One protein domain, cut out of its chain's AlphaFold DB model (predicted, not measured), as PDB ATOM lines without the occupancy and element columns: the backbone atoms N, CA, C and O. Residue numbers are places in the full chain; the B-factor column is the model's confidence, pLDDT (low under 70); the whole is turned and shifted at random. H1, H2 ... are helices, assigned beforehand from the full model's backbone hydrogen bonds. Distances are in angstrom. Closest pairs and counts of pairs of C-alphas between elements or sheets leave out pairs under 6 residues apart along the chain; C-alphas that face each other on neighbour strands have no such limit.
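What this domain is: This is residues 85 to 156 of the 538 residues of an uncharacterized protein of Planoprotostelium fungivorum (UniProt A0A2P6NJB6). Three helices, H2, H3 and H4, make a loose triangle with few contacts between them, and H1 stands off at one end of the longest axis, making a corner where its beginning meets the end of H2. A long loop, residues 96 to 109, leads from H1 back to H2, and residues 148 to 156 stick out as an arm. The printed part has 72 residues with four named helices, H1 to H4 in chain order, and no named strand; the class is all helix. It is only just compact, close to loose, with a radius of gyration of the C-alphas of 13.4 A and spans of 36 by 34 by 20 A.

Where its parts are: Find C-alpha 85 at (-18.873, -17.631, 6.508); from there H1, residues 85 to 95, runs 15.7 A. Next come H2, residues 110 to 119, 14.3 A, and H3, residues 125 to 134, 15.4 A. H4, residues 137 to 152, runs 22.7 A to C-alpha 152 at (-37.856, -25.623, -9.487), with a kink of 32 degrees near residue 144.

How they stand to each other: Look at Gln 86 and Glu 119: their C-alphas, 5.3 A apart, are the closest of H1 and H2, which only just touch, with 3 pairs of C-alphas within 8 A, about perpendicular at 75 degrees. H2 is close to but not clearly touching H3, closest at the C-alphas of Thr 110 and Leu 134, 7.2 A. H3 and H4 form a helical hairpin and only just touch, with 3 pairs within 8 A, H4 with residues 140 to 143 alone; the closest C-alphas are those of Ala 132 and Trp 140, 6.5 A. They run opposite ways at a shallow tilt of 34.9 degrees, only just short of steep. H1 is apart from H3 and H4. In H1 and H2 every O i to N i+4 pair is within hydrogen-bond range; in H3 3 of 6 are, in H4 9 of 12.

The domain as a whole: The C-alphas of Glu 95 and Met 137, 36.5 A, are the farthest apart. The printed part has no cut, and the link from H1 to H2 is long. Residues 85 to 86, 106 to 107 and 145 to 156 are under pLDDT 70.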
ATOM      1  N   PHE A  85     -20.050 -18.104   7.241       56.66
ATOM      2  CA  PHE A  85     -18.873 -17.631   6.508       56.66
ATOM      3  C   PHE A  85     -19.205 -16.678   5.356       56.66
ATOM      4  O   PHE A  85     -18.396 -15.801   5.055       56.66
ATOM      5  N   GLN A  86     -20.420 -16.742   4.804       67.69
ATOM      6  CA  GLN A  86     -20.850 -15.828   3.744       67.69
ATOM      7  C   GLN A  86     -20.786 -14.343   4.166       67.69
ATOM      8  O   GLN A  86     -20.285 -13.500   3.425       67.69
ATOM      9  N   ARG A  87     -21.237 -14.009   5.383       72.19
ATOM     10  CA  ARG A  87     -21.273 -12.617   5.869       72.19
ATOM     11  C   ARG A  87     -19.873 -12.015   6.106       72.19
ATOM     12  O   ARG A  87     -19.655 -10.888   5.669       72.19
ATOM     13  N   PRO A  88     -18.912 -12.716   6.743       74.50
ATOM     14  CA  PRO A  88     -17.521 -12.261   6.812       74.50
ATOM     15  C   PRO A  88     -16.877 -12.004   5.445       74.50
ATOM     16  O   PRO A  88     -16.179 -11.007   5.283       74.50
ATOM     17  N   VAL A  89     -17.137 -12.864   4.455       71.38
ATOM     18  CA  VAL A  89     -16.622 -12.684   3.088       71.38
ATOM     19  C   VAL A  89     -17.219 -11.435   2.438       71.38
ATOM     20  O   VAL A  89     -16.489 -10.647   1.843       71.38
ATOM     21  N   GLU A  90     -18.532 -11.230   2.552       72.62
ATOM     22  CA  GLU A  90     -19.206 -10.045   2.006       72.62
ATOM     23  C   GLU A  90     -18.670  -8.744   2.622       72.62
ATOM     24  O   GLU A  90     -18.404  -7.793   1.887       72.62
ATOM     25  N   ILE A  91     -18.447  -8.729   3.944       76.69
ATOM     26  CA  ILE A  91     -17.857  -7.586   4.658       76.69
ATOM     27  C   ILE A  91     -16.439  -7.309   4.152       76.69
ATOM     28  O   ILE A  91     -16.149  -6.178   3.777       76.69
ATOM     29  N   ALA A  92     -15.583  -8.331   4.054       73.69
ATOM     30  CA  ALA A  92     -14.213  -8.161   3.570       73.69
ATOM     31  C   ALA A  92     -14.173  -7.622   2.125       73.69
ATOM     32  O   ALA A  92     -13.407  -6.715   1.810       73.69
ATOM     33  N   LEU A  93     -15.037  -8.123   1.235       74.44
ATOM     34  CA  LEU A  93     -15.124  -7.615  -0.138       74.44
ATOM     35  C   LEU A  93     -15.558  -6.147  -0.189       74.44
ATOM     36  O   LEU A  93     -15.012  -5.375  -0.979       74.44
ATOM     37  N   GLN A  94     -16.506  -5.758   0.666       77.75
ATOM     38  CA  GLN A  94     -16.969  -4.378   0.772       77.75
ATOM     39  C   GLN A  94     -15.883  -3.450   1.339       77.75
ATOM     40  O   GLN A  94     -15.669  -2.373   0.785       77.75
ATOM     41  N   GLU A  95     -15.167  -3.871   2.385       83.75
ATOM     42  CA  GLU A  95     -14.062  -3.111   2.991       83.75
ATOM     43  C   GLU A  95     -12.924  -2.835   1.998       83.75
ATOM     44  O   GLU A  95     -12.298  -1.777   2.046       83.75
ATOM     45  N   HIS A  96     -12.702  -3.744   1.048       76.38
ATOM     46  CA  HIS A  96     -11.681  -3.604   0.011       76.38
ATOM     47  C   HIS A  96     -12.199  -3.017  -1.317       76.38
ATOM     48  O   HIS A  96     -11.443  -2.966  -2.287       76.38
ATOM     49  N   ASN A  97     -13.459  -2.559  -1.395       82.94
ATOM     50  CA  ASN A  97     -14.092  -2.076  -2.638       82.94
ATOM     51  C   ASN A  97     -14.010  -3.085  -3.808       82.94
ATOM     52  O   ASN A  97     -13.944  -2.712  -4.983       82.94
ATOM     53  N   LEU A  98     -14.029  -4.384  -3.503       75.38
ATOM     54  CA  LEU A  98     -13.965  -5.453  -4.494       75.38
ATOM     55  C   LEU A  98     -15.365  -5.981  -4.800       75.38
ATOM     56  O   LEU A  98     -16.114  -6.407  -3.923       75.38
ATOM     57  N   HIS A  99     -15.720  -6.026  -6.082       79.50
ATOM     58  CA  HIS A  99     -16.959  -6.664  -6.509       79.50
ATOM     59  C   HIS A  99     -16.749  -8.183  -6.595       79.50
ATOM     60  O   HIS A  99     -15.775  -8.646  -7.178       79.50
ATOM     61  N   GLN A 100     -17.711  -9.009  -6.169       75.38
ATOM     62  CA  GLN A 100     -17.618 -10.483  -6.299       75.38
ATOM     63  C   GLN A 100     -17.300 -10.977  -7.733       75.38
ATOM     64  O   GLN A 100     -16.824 -12.093  -7.938       75.38
ATOM     65  N   ARG A 101     -17.583 -10.148  -8.746       73.56
ATOM     66  CA  ARG A 101     -17.346 -10.438 -10.171       73.56
ATOM     67  C   ARG A 101     -15.918 -10.121 -10.625       73.56
ATOM     68  O   ARG A 101     -15.520 -10.648 -11.654       73.56
ATOM     69  N   SER A 102     -15.181  -9.281  -9.896       75.31
ATOM     70  CA  SER A 102     -13.787  -8.941 -10.210       75.31
ATOM     71  C   SER A 102     -12.786  -9.922  -9.600       75.31
ATOM     72  O   SER A 102     -11.623  -9.922  -9.996       75.31
ATOM     73  N   LEU A 103     -13.225 -10.784  -8.677       75.69
ATOM     74  CA  LEU A 103     -12.380 -11.838  -8.128       75.69
ATOM     75  C   LEU A 103     -12.029 -12.862  -9.214       75.69
ATOM     76  O   LEU A 103     -12.917 -13.443  -9.850       75.69
ATOM     77  N   LYS A 104     -10.727 -13.097  -9.398       77.44
ATOM     78  CA  LYS A 104     -10.222 -14.169 -10.258       77.44
ATOM     79  C   LYS A 104     -10.554 -15.505  -9.608       77.44
ATOM     80  O   LYS A 104     -10.244 -15.703  -8.442       77.44
ATOM     81  N   PHE A 105     -11.184 -16.394 -10.366       75.00
ATOM     82  CA  PHE A 105     -11.518 -17.745  -9.931       75.00
ATOM     83  C   PHE A 105     -10.226 -18.566  -9.774       75.00
ATOM     84  O   PHE A 105      -9.581 -18.836 -10.789       75.00
ATOM     85  N   PRO A 106      -9.813 -18.933  -8.549       65.31
ATOM     86  CA  PRO A 106      -8.476 -19.474  -8.303       65.31
ATOM     87  C   PRO A 106      -8.389 -21.001  -8.467       65.31
ATOM     88  O   PRO A 106      -7.430 -21.613  -8.023       65.31
ATOM     89  N   CYS A 107      -9.398 -21.659  -9.041       67.69
ATOM     90  CA  CYS A 107      -9.668 -23.049  -8.685       67.69
ATOM     91  C   CYS A 107      -9.079 -24.084  -9.656       67.69
ATOM     92  O   CYS A 107      -9.708 -24.453 -10.651       67.69
ATOM     93  N   ASP A 108      -7.912 -24.613  -9.308       76.25
ATOM     94  CA  ASP A 108      -7.268 -25.779  -9.927       76.25
ATOM     95  C   ASP A 108      -7.568 -27.108  -9.202       76.25
ATOM     96  O   ASP A 108      -7.213 -28.178  -9.695       76.25
ATOM     97  N   THR A 109      -8.277 -27.073  -8.069       82.62
ATOM     98  CA  THR A 109      -8.658 -28.269  -7.301       82.62
ATOM     99  C   THR A 109     -10.160 -28.348  -7.021       82.62
ATOM    100  O   THR A 109     -10.843 -27.342  -6.808       82.62
ATOM    101  N   THR A 110     -10.693 -29.573  -6.956       83.38
ATOM    102  CA  THR A 110     -12.111 -29.842  -6.655       83.38
ATOM    103  C   THR A 110     -12.565 -29.234  -5.323       83.38
ATOM    104  O   THR A 110     -13.681 -28.718  -5.226       83.38
ATOM    105  N   ALA A 111     -11.730 -29.301  -4.282       78.69
ATOM    106  CA  ALA A 111     -12.070 -28.788  -2.956       78.69
ATOM    107  C   ALA A 111     -12.266 -27.264  -2.974       78.69
ATOM    108  O   ALA A 111     -13.263 -26.768  -2.445       78.69
ATOM    109  N   LEU A 112     -11.377 -26.542  -3.664       78.25
ATOM    110  CA  LEU A 112     -11.436 -25.088  -3.777       78.25
ATOM    111  C   LEU A 112     -12.622 -24.628  -4.635       78.25
ATOM    112  O   LEU A 112     -13.308 -23.677  -4.263       78.25
ATOM    113  N   VAL A 113     -12.944 -25.349  -5.722       83.50
ATOM    114  CA  VAL A 113     -14.171 -25.092  -6.504       83.50
ATOM    115  C   VAL A 113     -15.417 -25.241  -5.630       83.50
ATOM    116  O   VAL A 113     -16.300 -24.383  -5.679       83.50
ATOM    117  N   ASN A 114     -15.507 -26.315  -4.840       81.75
ATOM    118  CA  ASN A 114     -16.661 -26.550  -3.970       81.75
ATOM    119  C   ASN A 114     -16.795 -25.454  -2.908       81.75
ATOM    120  O   ASN A 114     -17.885 -24.914  -2.746       81.75
ATOM    121  N   TRP A 115     -15.702 -25.094  -2.230       85.56
ATOM    122  CA  TRP A 115     -15.704 -24.003  -1.255       85.56
ATOM    123  C   TRP A 115     -16.139 -22.680  -1.896       85.56
ATOM    124  O   TRP A 115     -17.072 -22.043  -1.418       85.56
ATOM    125  N   TRP A 116     -15.563 -22.321  -3.047       85.00
ATOM    126  CA  TRP A 116     -15.908 -21.096  -3.770       85.00
ATOM    127  C   TRP A 116     -17.389 -21.032  -4.157       85.00
ATOM    128  O   TRP A 116     -18.039 -19.993  -4.027       85.00
ATOM    129  N   MET A 117     -17.930 -22.150  -4.644       85.62
ATOM    130  CA  MET A 117     -19.337 -22.267  -5.022       85.62
ATOM    131  C   MET A 117     -20.298 -22.089  -3.851       85.62
ATOM    132  O   MET A 117     -21.418 -21.622  -4.071       85.62
ATOM    133  N   ILE A 118     -19.885 -22.517  -2.658       81.06
ATOM    134  CA  ILE A 118     -20.691 -22.465  -1.440       81.06
ATOM    135  C   ILE A 118     -20.587 -21.080  -0.794       81.06
ATOM    136  O   ILE A 118     -21.617 -20.516  -0.438       81.06
ATOM    137  N   GLU A 119     -19.374 -20.537  -0.677       80.25
ATOM    138  CA  GLU A 119     -19.086 -19.376   0.174       80.25
ATOM    139  C   GLU A 119     -18.982 -18.047  -0.588       80.25
ATOM    140  O   GLU A 119     -19.280 -16.997  -0.024       80.25
ATOM    141  N   ILE A 120     -18.572 -18.065  -1.865       82.38
ATOM    142  CA  ILE A 120     -18.341 -16.842  -2.653       82.38
ATOM    143  C   ILE A 120     -19.462 -16.620  -3.671       82.38
ATOM    144  O   ILE A 120     -20.261 -15.693  -3.544       82.38
ATOM    145  N   ARG A 121     -19.499 -17.435  -4.738       84.56
ATOM    146  CA  ARG A 121     -20.503 -17.339  -5.811       84.56
ATOM    147  C   ARG A 121     -20.494 -18.550  -6.735       84.56
ATOM    148  O   ARG A 121     -19.503 -19.260  -6.885       84.56
ATOM    149  N   LYS A 122     -21.581 -18.703  -7.494       83.50
ATOM    150  CA  LYS A 122     -21.653 -19.680  -8.590       83.50
ATOM    151  C   LYS A 122     -20.648 -19.345  -9.711       83.50
ATOM    152  O   LYS A 122     -20.438 -18.160 -10.007       83.50
ATOM    153  N   PRO A 123     -20.078 -20.364 -10.383       82.94
ATOM    154  CA  PRO A 123     -19.138 -20.155 -11.469       82.94
ATOM    155  C   PRO A 123     -19.832 -19.582 -12.713       82.94
ATOM    156  O   PRO A 123     -20.919 -20.023 -13.105       82.94
ATOM    157  N   CYS A 124     -19.187 -18.611 -13.355       84.44
ATOM    158  CA  CYS A 124     -19.607 -18.038 -14.628       84.44
ATOM    159  C   CYS A 124     -19.305 -18.990 -15.803       84.44
ATOM    160  O   CYS A 124     -18.665 -20.030 -15.646       84.44
ATOM    161  N   HIS A 125     -19.756 -18.650 -17.016       81.38
ATOM    162  CA  HIS A 125     -19.583 -19.521 -18.187       81.38
ATOM    163  C   HIS A 125     -18.108 -19.842 -18.496       81.38
ATOM    164  O   HIS A 125     -17.794 -20.974 -18.863       81.38
ATOM    165  N   HIS A 126     -17.202 -18.875 -18.324       82.19
ATOM    166  CA  HIS A 126     -15.769 -19.088 -18.539       82.19
ATOM    167  C   HIS A 126     -15.174 -20.055 -17.501       82.19
ATOM    168  O   HIS A 126     -14.449 -20.980 -17.857       82.19
ATOM    169  N   GLU A 127     -15.555 -19.909 -16.233       86.88
ATOM    170  CA  GLU A 127     -15.080 -20.740 -15.119       86.88
ATOM    171  C   GLU A 127     -15.563 -22.188 -15.238       86.88
ATOM    172  O   GLU A 127     -14.806 -23.119 -14.981       86.88
ATOM    173  N   LYS A 128     -16.782 -22.414 -15.747       86.62
ATOM    174  CA  LYS A 128     -17.282 -23.773 -16.032       86.62
ATOM    175  C   LYS A 128     -16.393 -24.539 -17.015       86.62
ATOM    176  O   LYS A 128     -16.232 -25.750 -16.870       86.62
ATOM    177  N   LYS A 129     -15.788 -23.850 -17.992       83.88
ATOM    178  CA  LYS A 129     -14.825 -24.470 -18.919       83.88
ATOM    179  C   LYS A 129     -13.533 -24.873 -18.212       83.88
ATOM    180  O   LYS A 129     -12.926 -25.860 -18.607       83.88
ATOM    181  N   GLN A 130     -13.118 -24.131 -17.187       83.06
ATOM    182  CA  GLN A 130     -11.946 -24.470 -16.379       83.06
ATOM    183  C   GLN A 130     -12.247 -25.656 -15.455       83.06
ATOM    184  O   GLN A 130     -11.484 -26.614 -15.444       83.06
ATOM    185  N   ILE A 131     -13.416 -25.673 -14.805       85.31
ATOM    186  CA  ILE A 131     -13.861 -26.796 -13.961       85.31
ATOM    187  C   ILE A 131     -13.965 -28.100 -14.767       85.31
ATOM    188  O   ILE A 131     -13.584 -29.159 -14.281       85.31
ATOM    189  N   ALA A 132     -14.417 -28.039 -16.024       84.38
ATOM    190  CA  ALA A 132     -14.465 -29.214 -16.898       84.38
ATOM    191  C   ALA A 132     -13.082 -29.863 -17.124       84.38
ATOM    192  O   ALA A 132     -13.005 -31.067 -17.362       84.38
ATOM    193  N   LYS A 133     -11.985 -29.097 -17.011       87.31
ATOM    194  CA  LYS A 133     -10.617 -29.628 -17.138       87.31
ATOM    195  C   LYS A 133     -10.190 -30.475 -15.938       87.31
ATOM    196  O   LYS A 133      -9.282 -31.284 -16.093       87.31
ATOM    197  N   LEU A 134     -10.861 -30.341 -14.789       84.75
ATOM    198  CA  LEU A 134     -10.577 -31.115 -13.574       84.75
ATOM    199  C   LEU A 134     -11.002 -32.587 -13.688       84.75
ATOM    200  O   LEU A 134     -10.633 -33.390 -12.840       84.75
ATOM    201  N   LYS A 135     -11.774 -32.952 -14.727       86.62
ATOM    202  CA  LYS A 135     -12.278 -34.317 -14.988       86.62
ATOM    203  C   LYS A 135     -13.077 -34.947 -13.831       86.62
ATOM    204  O   LYS A 135     -13.353 -36.142 -13.852       86.62
ATOM    205  N   ASP A 136     -13.509 -34.145 -12.863       85.38
ATOM    206  CA  ASP A 136     -14.371 -34.565 -11.763       85.38
ATOM    207  C   ASP A 136     -15.846 -34.473 -12.185       85.38
ATOM    208  O   ASP A 136     -16.454 -33.398 -12.227       85.38
ATOM    209  N   MET A 137     -16.422 -35.625 -12.532       75.88
ATOM    210  CA  MET A 137     -17.795 -35.717 -13.033       75.88
ATOM    211  C   MET A 137     -18.850 -35.378 -11.975       75.88
ATOM    212  O   MET A 137     -19.917 -34.884 -12.336       75.88
ATOM    213  N   GLU A 138     -18.584 -35.614 -10.688       81.94
ATOM    214  CA  GLU A 138     -19.528 -35.286  -9.613       81.94
ATOM    215  C   GLU A 138     -19.545 -33.783  -9.338       81.94
ATOM    216  O   GLU A 138     -20.614 -33.181  -9.188       81.94
ATOM    217  N   LEU A 139     -18.375 -33.143  -9.365       82.62
ATOM    218  CA  LEU A 139     -18.273 -31.689  -9.315       82.62
ATOM    219  C   LEU A 139     -18.955 -31.038 -10.524       82.62
ATOM    220  O   LEU A 139     -19.731 -30.093 -10.370       82.62
ATOM    221  N   TRP A 140     -18.713 -31.570 -11.725       79.19
ATOM    222  CA  TRP A 140     -19.321 -31.055 -12.949       79.19
ATOM    223  C   TRP A 140     -20.847 -31.186 -12.923       79.19
ATOM    224  O   TRP A 140     -21.553 -30.228 -13.248       79.19
ATOM    225  N   LYS A 141     -21.368 -32.318 -12.427       78.69
ATOM    226  CA  LYS A 141     -22.797 -32.470 -12.128       78.69
ATOM    227  C   LYS A 141     -23.253 -31.386 -11.160       78.69
ATOM    228  O   LYS A 141     -24.103 -30.603 -11.550       78.69
ATOM    229  N   LYS A 142     -22.661 -31.231  -9.969       81.12
ATOM    230  CA  LYS A 142     -23.075 -30.210  -8.976       81.12
ATOM    231  C   LYS A 142     -23.130 -28.787  -9.551       81.12
ATOM    232  O   LYS A 142     -24.112 -28.074  -9.328       81.12
ATOM    233  N   VAL A 143     -22.131 -28.393 -10.342       81.06
ATOM    234  CA  VAL A 143     -22.059 -27.088 -11.030       81.06
ATOM    235  C   VAL A 143     -23.252 -26.847 -11.963       81.06
ATOM    236  O   VAL A 143     -23.713 -25.710 -12.106       81.06
ATOM    237  N   HIS A 144     -23.775 -27.907 -12.581       71.88
ATOM    238  CA  HIS A 144     -24.910 -27.856 -13.500       71.88
ATOM    239  C   HIS A 144     -26.261 -28.173 -12.821       71.88
ATOM    240  O   HIS A 144     -27.267 -27.540 -13.138       71.88
ATOM    241  N   THR A 145     -26.302 -29.054 -11.819       64.38
ATOM    242  CA  THR A 145     -27.500 -29.457 -11.061       64.38
ATOM    243  C   THR A 145     -28.007 -28.343 -10.141       64.38
ATOM    244  O   THR A 145     -29.214 -28.188  -9.973       64.38
ATOM    245  N   ILE A 146     -27.128 -27.490  -9.596       55.50
ATOM    246  CA  ILE A 146     -27.539 -26.336  -8.766       55.50
ATOM    247  C   ILE A 146     -28.314 -25.278  -9.582       55.50
ATOM    248  O   ILE A 146     -29.033 -24.454  -9.010       55.50
ATOM    249  N   GLN A 147     -28.232 -25.298 -10.920       52.12
ATOM    250  CA  GLN A 147     -29.162 -24.524 -11.751       52.12
ATOM    251  C   GLN A 147     -30.564 -25.148 -11.742       52.12
ATOM    252  O   GLN A 147     -31.535 -24.411 -11.622       52.12
ATOM    253  N   TYR A 148     -30.685 -26.477 -11.758       39.59
ATOM    254  CA  TYR A 148     -31.976 -27.171 -11.794       39.59
ATOM    255  C   TYR A 148     -32.790 -27.026 -10.502       39.59
ATOM    256  O   TYR A 148     -33.968 -26.690 -10.574       39.59
ATOM    257  N   ASN A 149     -32.178 -27.161  -9.321       38.72
ATOM    258  CA  ASN A 149     -32.929 -27.037  -8.059       38.72
ATOM    259  C   ASN A 149     -33.461 -25.612  -7.814       38.72
ATOM    260  O   ASN A 149     -34.538 -25.446  -7.251       38.72
ATOM    261  N   PHE A 150     -32.758 -24.580  -8.294       39.56
ATOM    262  CA  PHE A 150     -33.224 -23.188  -8.213       39.56
ATOM    263  C   PHE A 150     -34.267 -22.849  -9.296       39.56
ATOM    264  O   PHE A 150     -35.102 -21.968  -9.101       39.56
ATOM    265  N   PHE A 151     -34.257 -23.573 -10.423       41.00
ATOM    266  CA  PHE A 151     -35.300 -23.487 -11.452       41.00
ATOM    267  C   PHE A 151     -36.647 -24.055 -10.979       41.00
ATOM    268  O   PHE A 151     -37.686 -23.636 -11.485       41.00
ATOM    269  N   ILE A 152     -36.644 -24.969 -10.003       42.44
ATOM    270  CA  ILE A 152     -37.856 -25.623  -9.487       42.44
ATOM    271  C   ILE A 152     -38.525 -24.802  -8.366       42.44
ATOM    272  O   ILE A 152     -39.744 -24.853  -8.234       42.44
ATOM    273  N   SER A 153     -37.780 -24.008  -7.581       36.28
ATOM    274  CA  SER A 153     -38.281 -23.500  -6.289       36.28
ATOM    275  C   SER A 153     -38.677 -22.017  -6.204       36.28
ATOM    276  O   SER A 153     -38.972 -21.564  -5.101       36.28
ATOM    277  N   GLY A 154     -38.703 -21.218  -7.281       33.59
ATOM    278  CA  GLY A 154     -39.076 -19.802  -7.082       33.59
ATOM    279  C   GLY A 154     -39.228 -18.855  -8.268       33.59
ATOM    280  O   GLY A 154     -39.647 -17.719  -8.061       33.59
ATOM    281  N   TYR A 155     -38.953 -19.266  -9.507       34.50
ATOM    282  CA  TYR A 155     -39.152 -18.398 -10.671       34.50
ATOM    283  C   TYR A 155     -40.210 -18.978 -11.602       34.50
ATOM    284  O   TYR A 155     -40.148 -20.144 -11.987       34.50
ATOM    285  N   LYS A 156     -41.170 -18.135 -12.016       40.12
ATOM    286  CA  LYS A 156     -41.968 -18.370 -13.229       40.12
ATOM    287  C   LYS A 156     -40.983 -18.802 -14.316       40.12
ATOM    288  O   LYS A 156     -40.110 -18.004 -14.641       40.12
TER     289      LYS A 156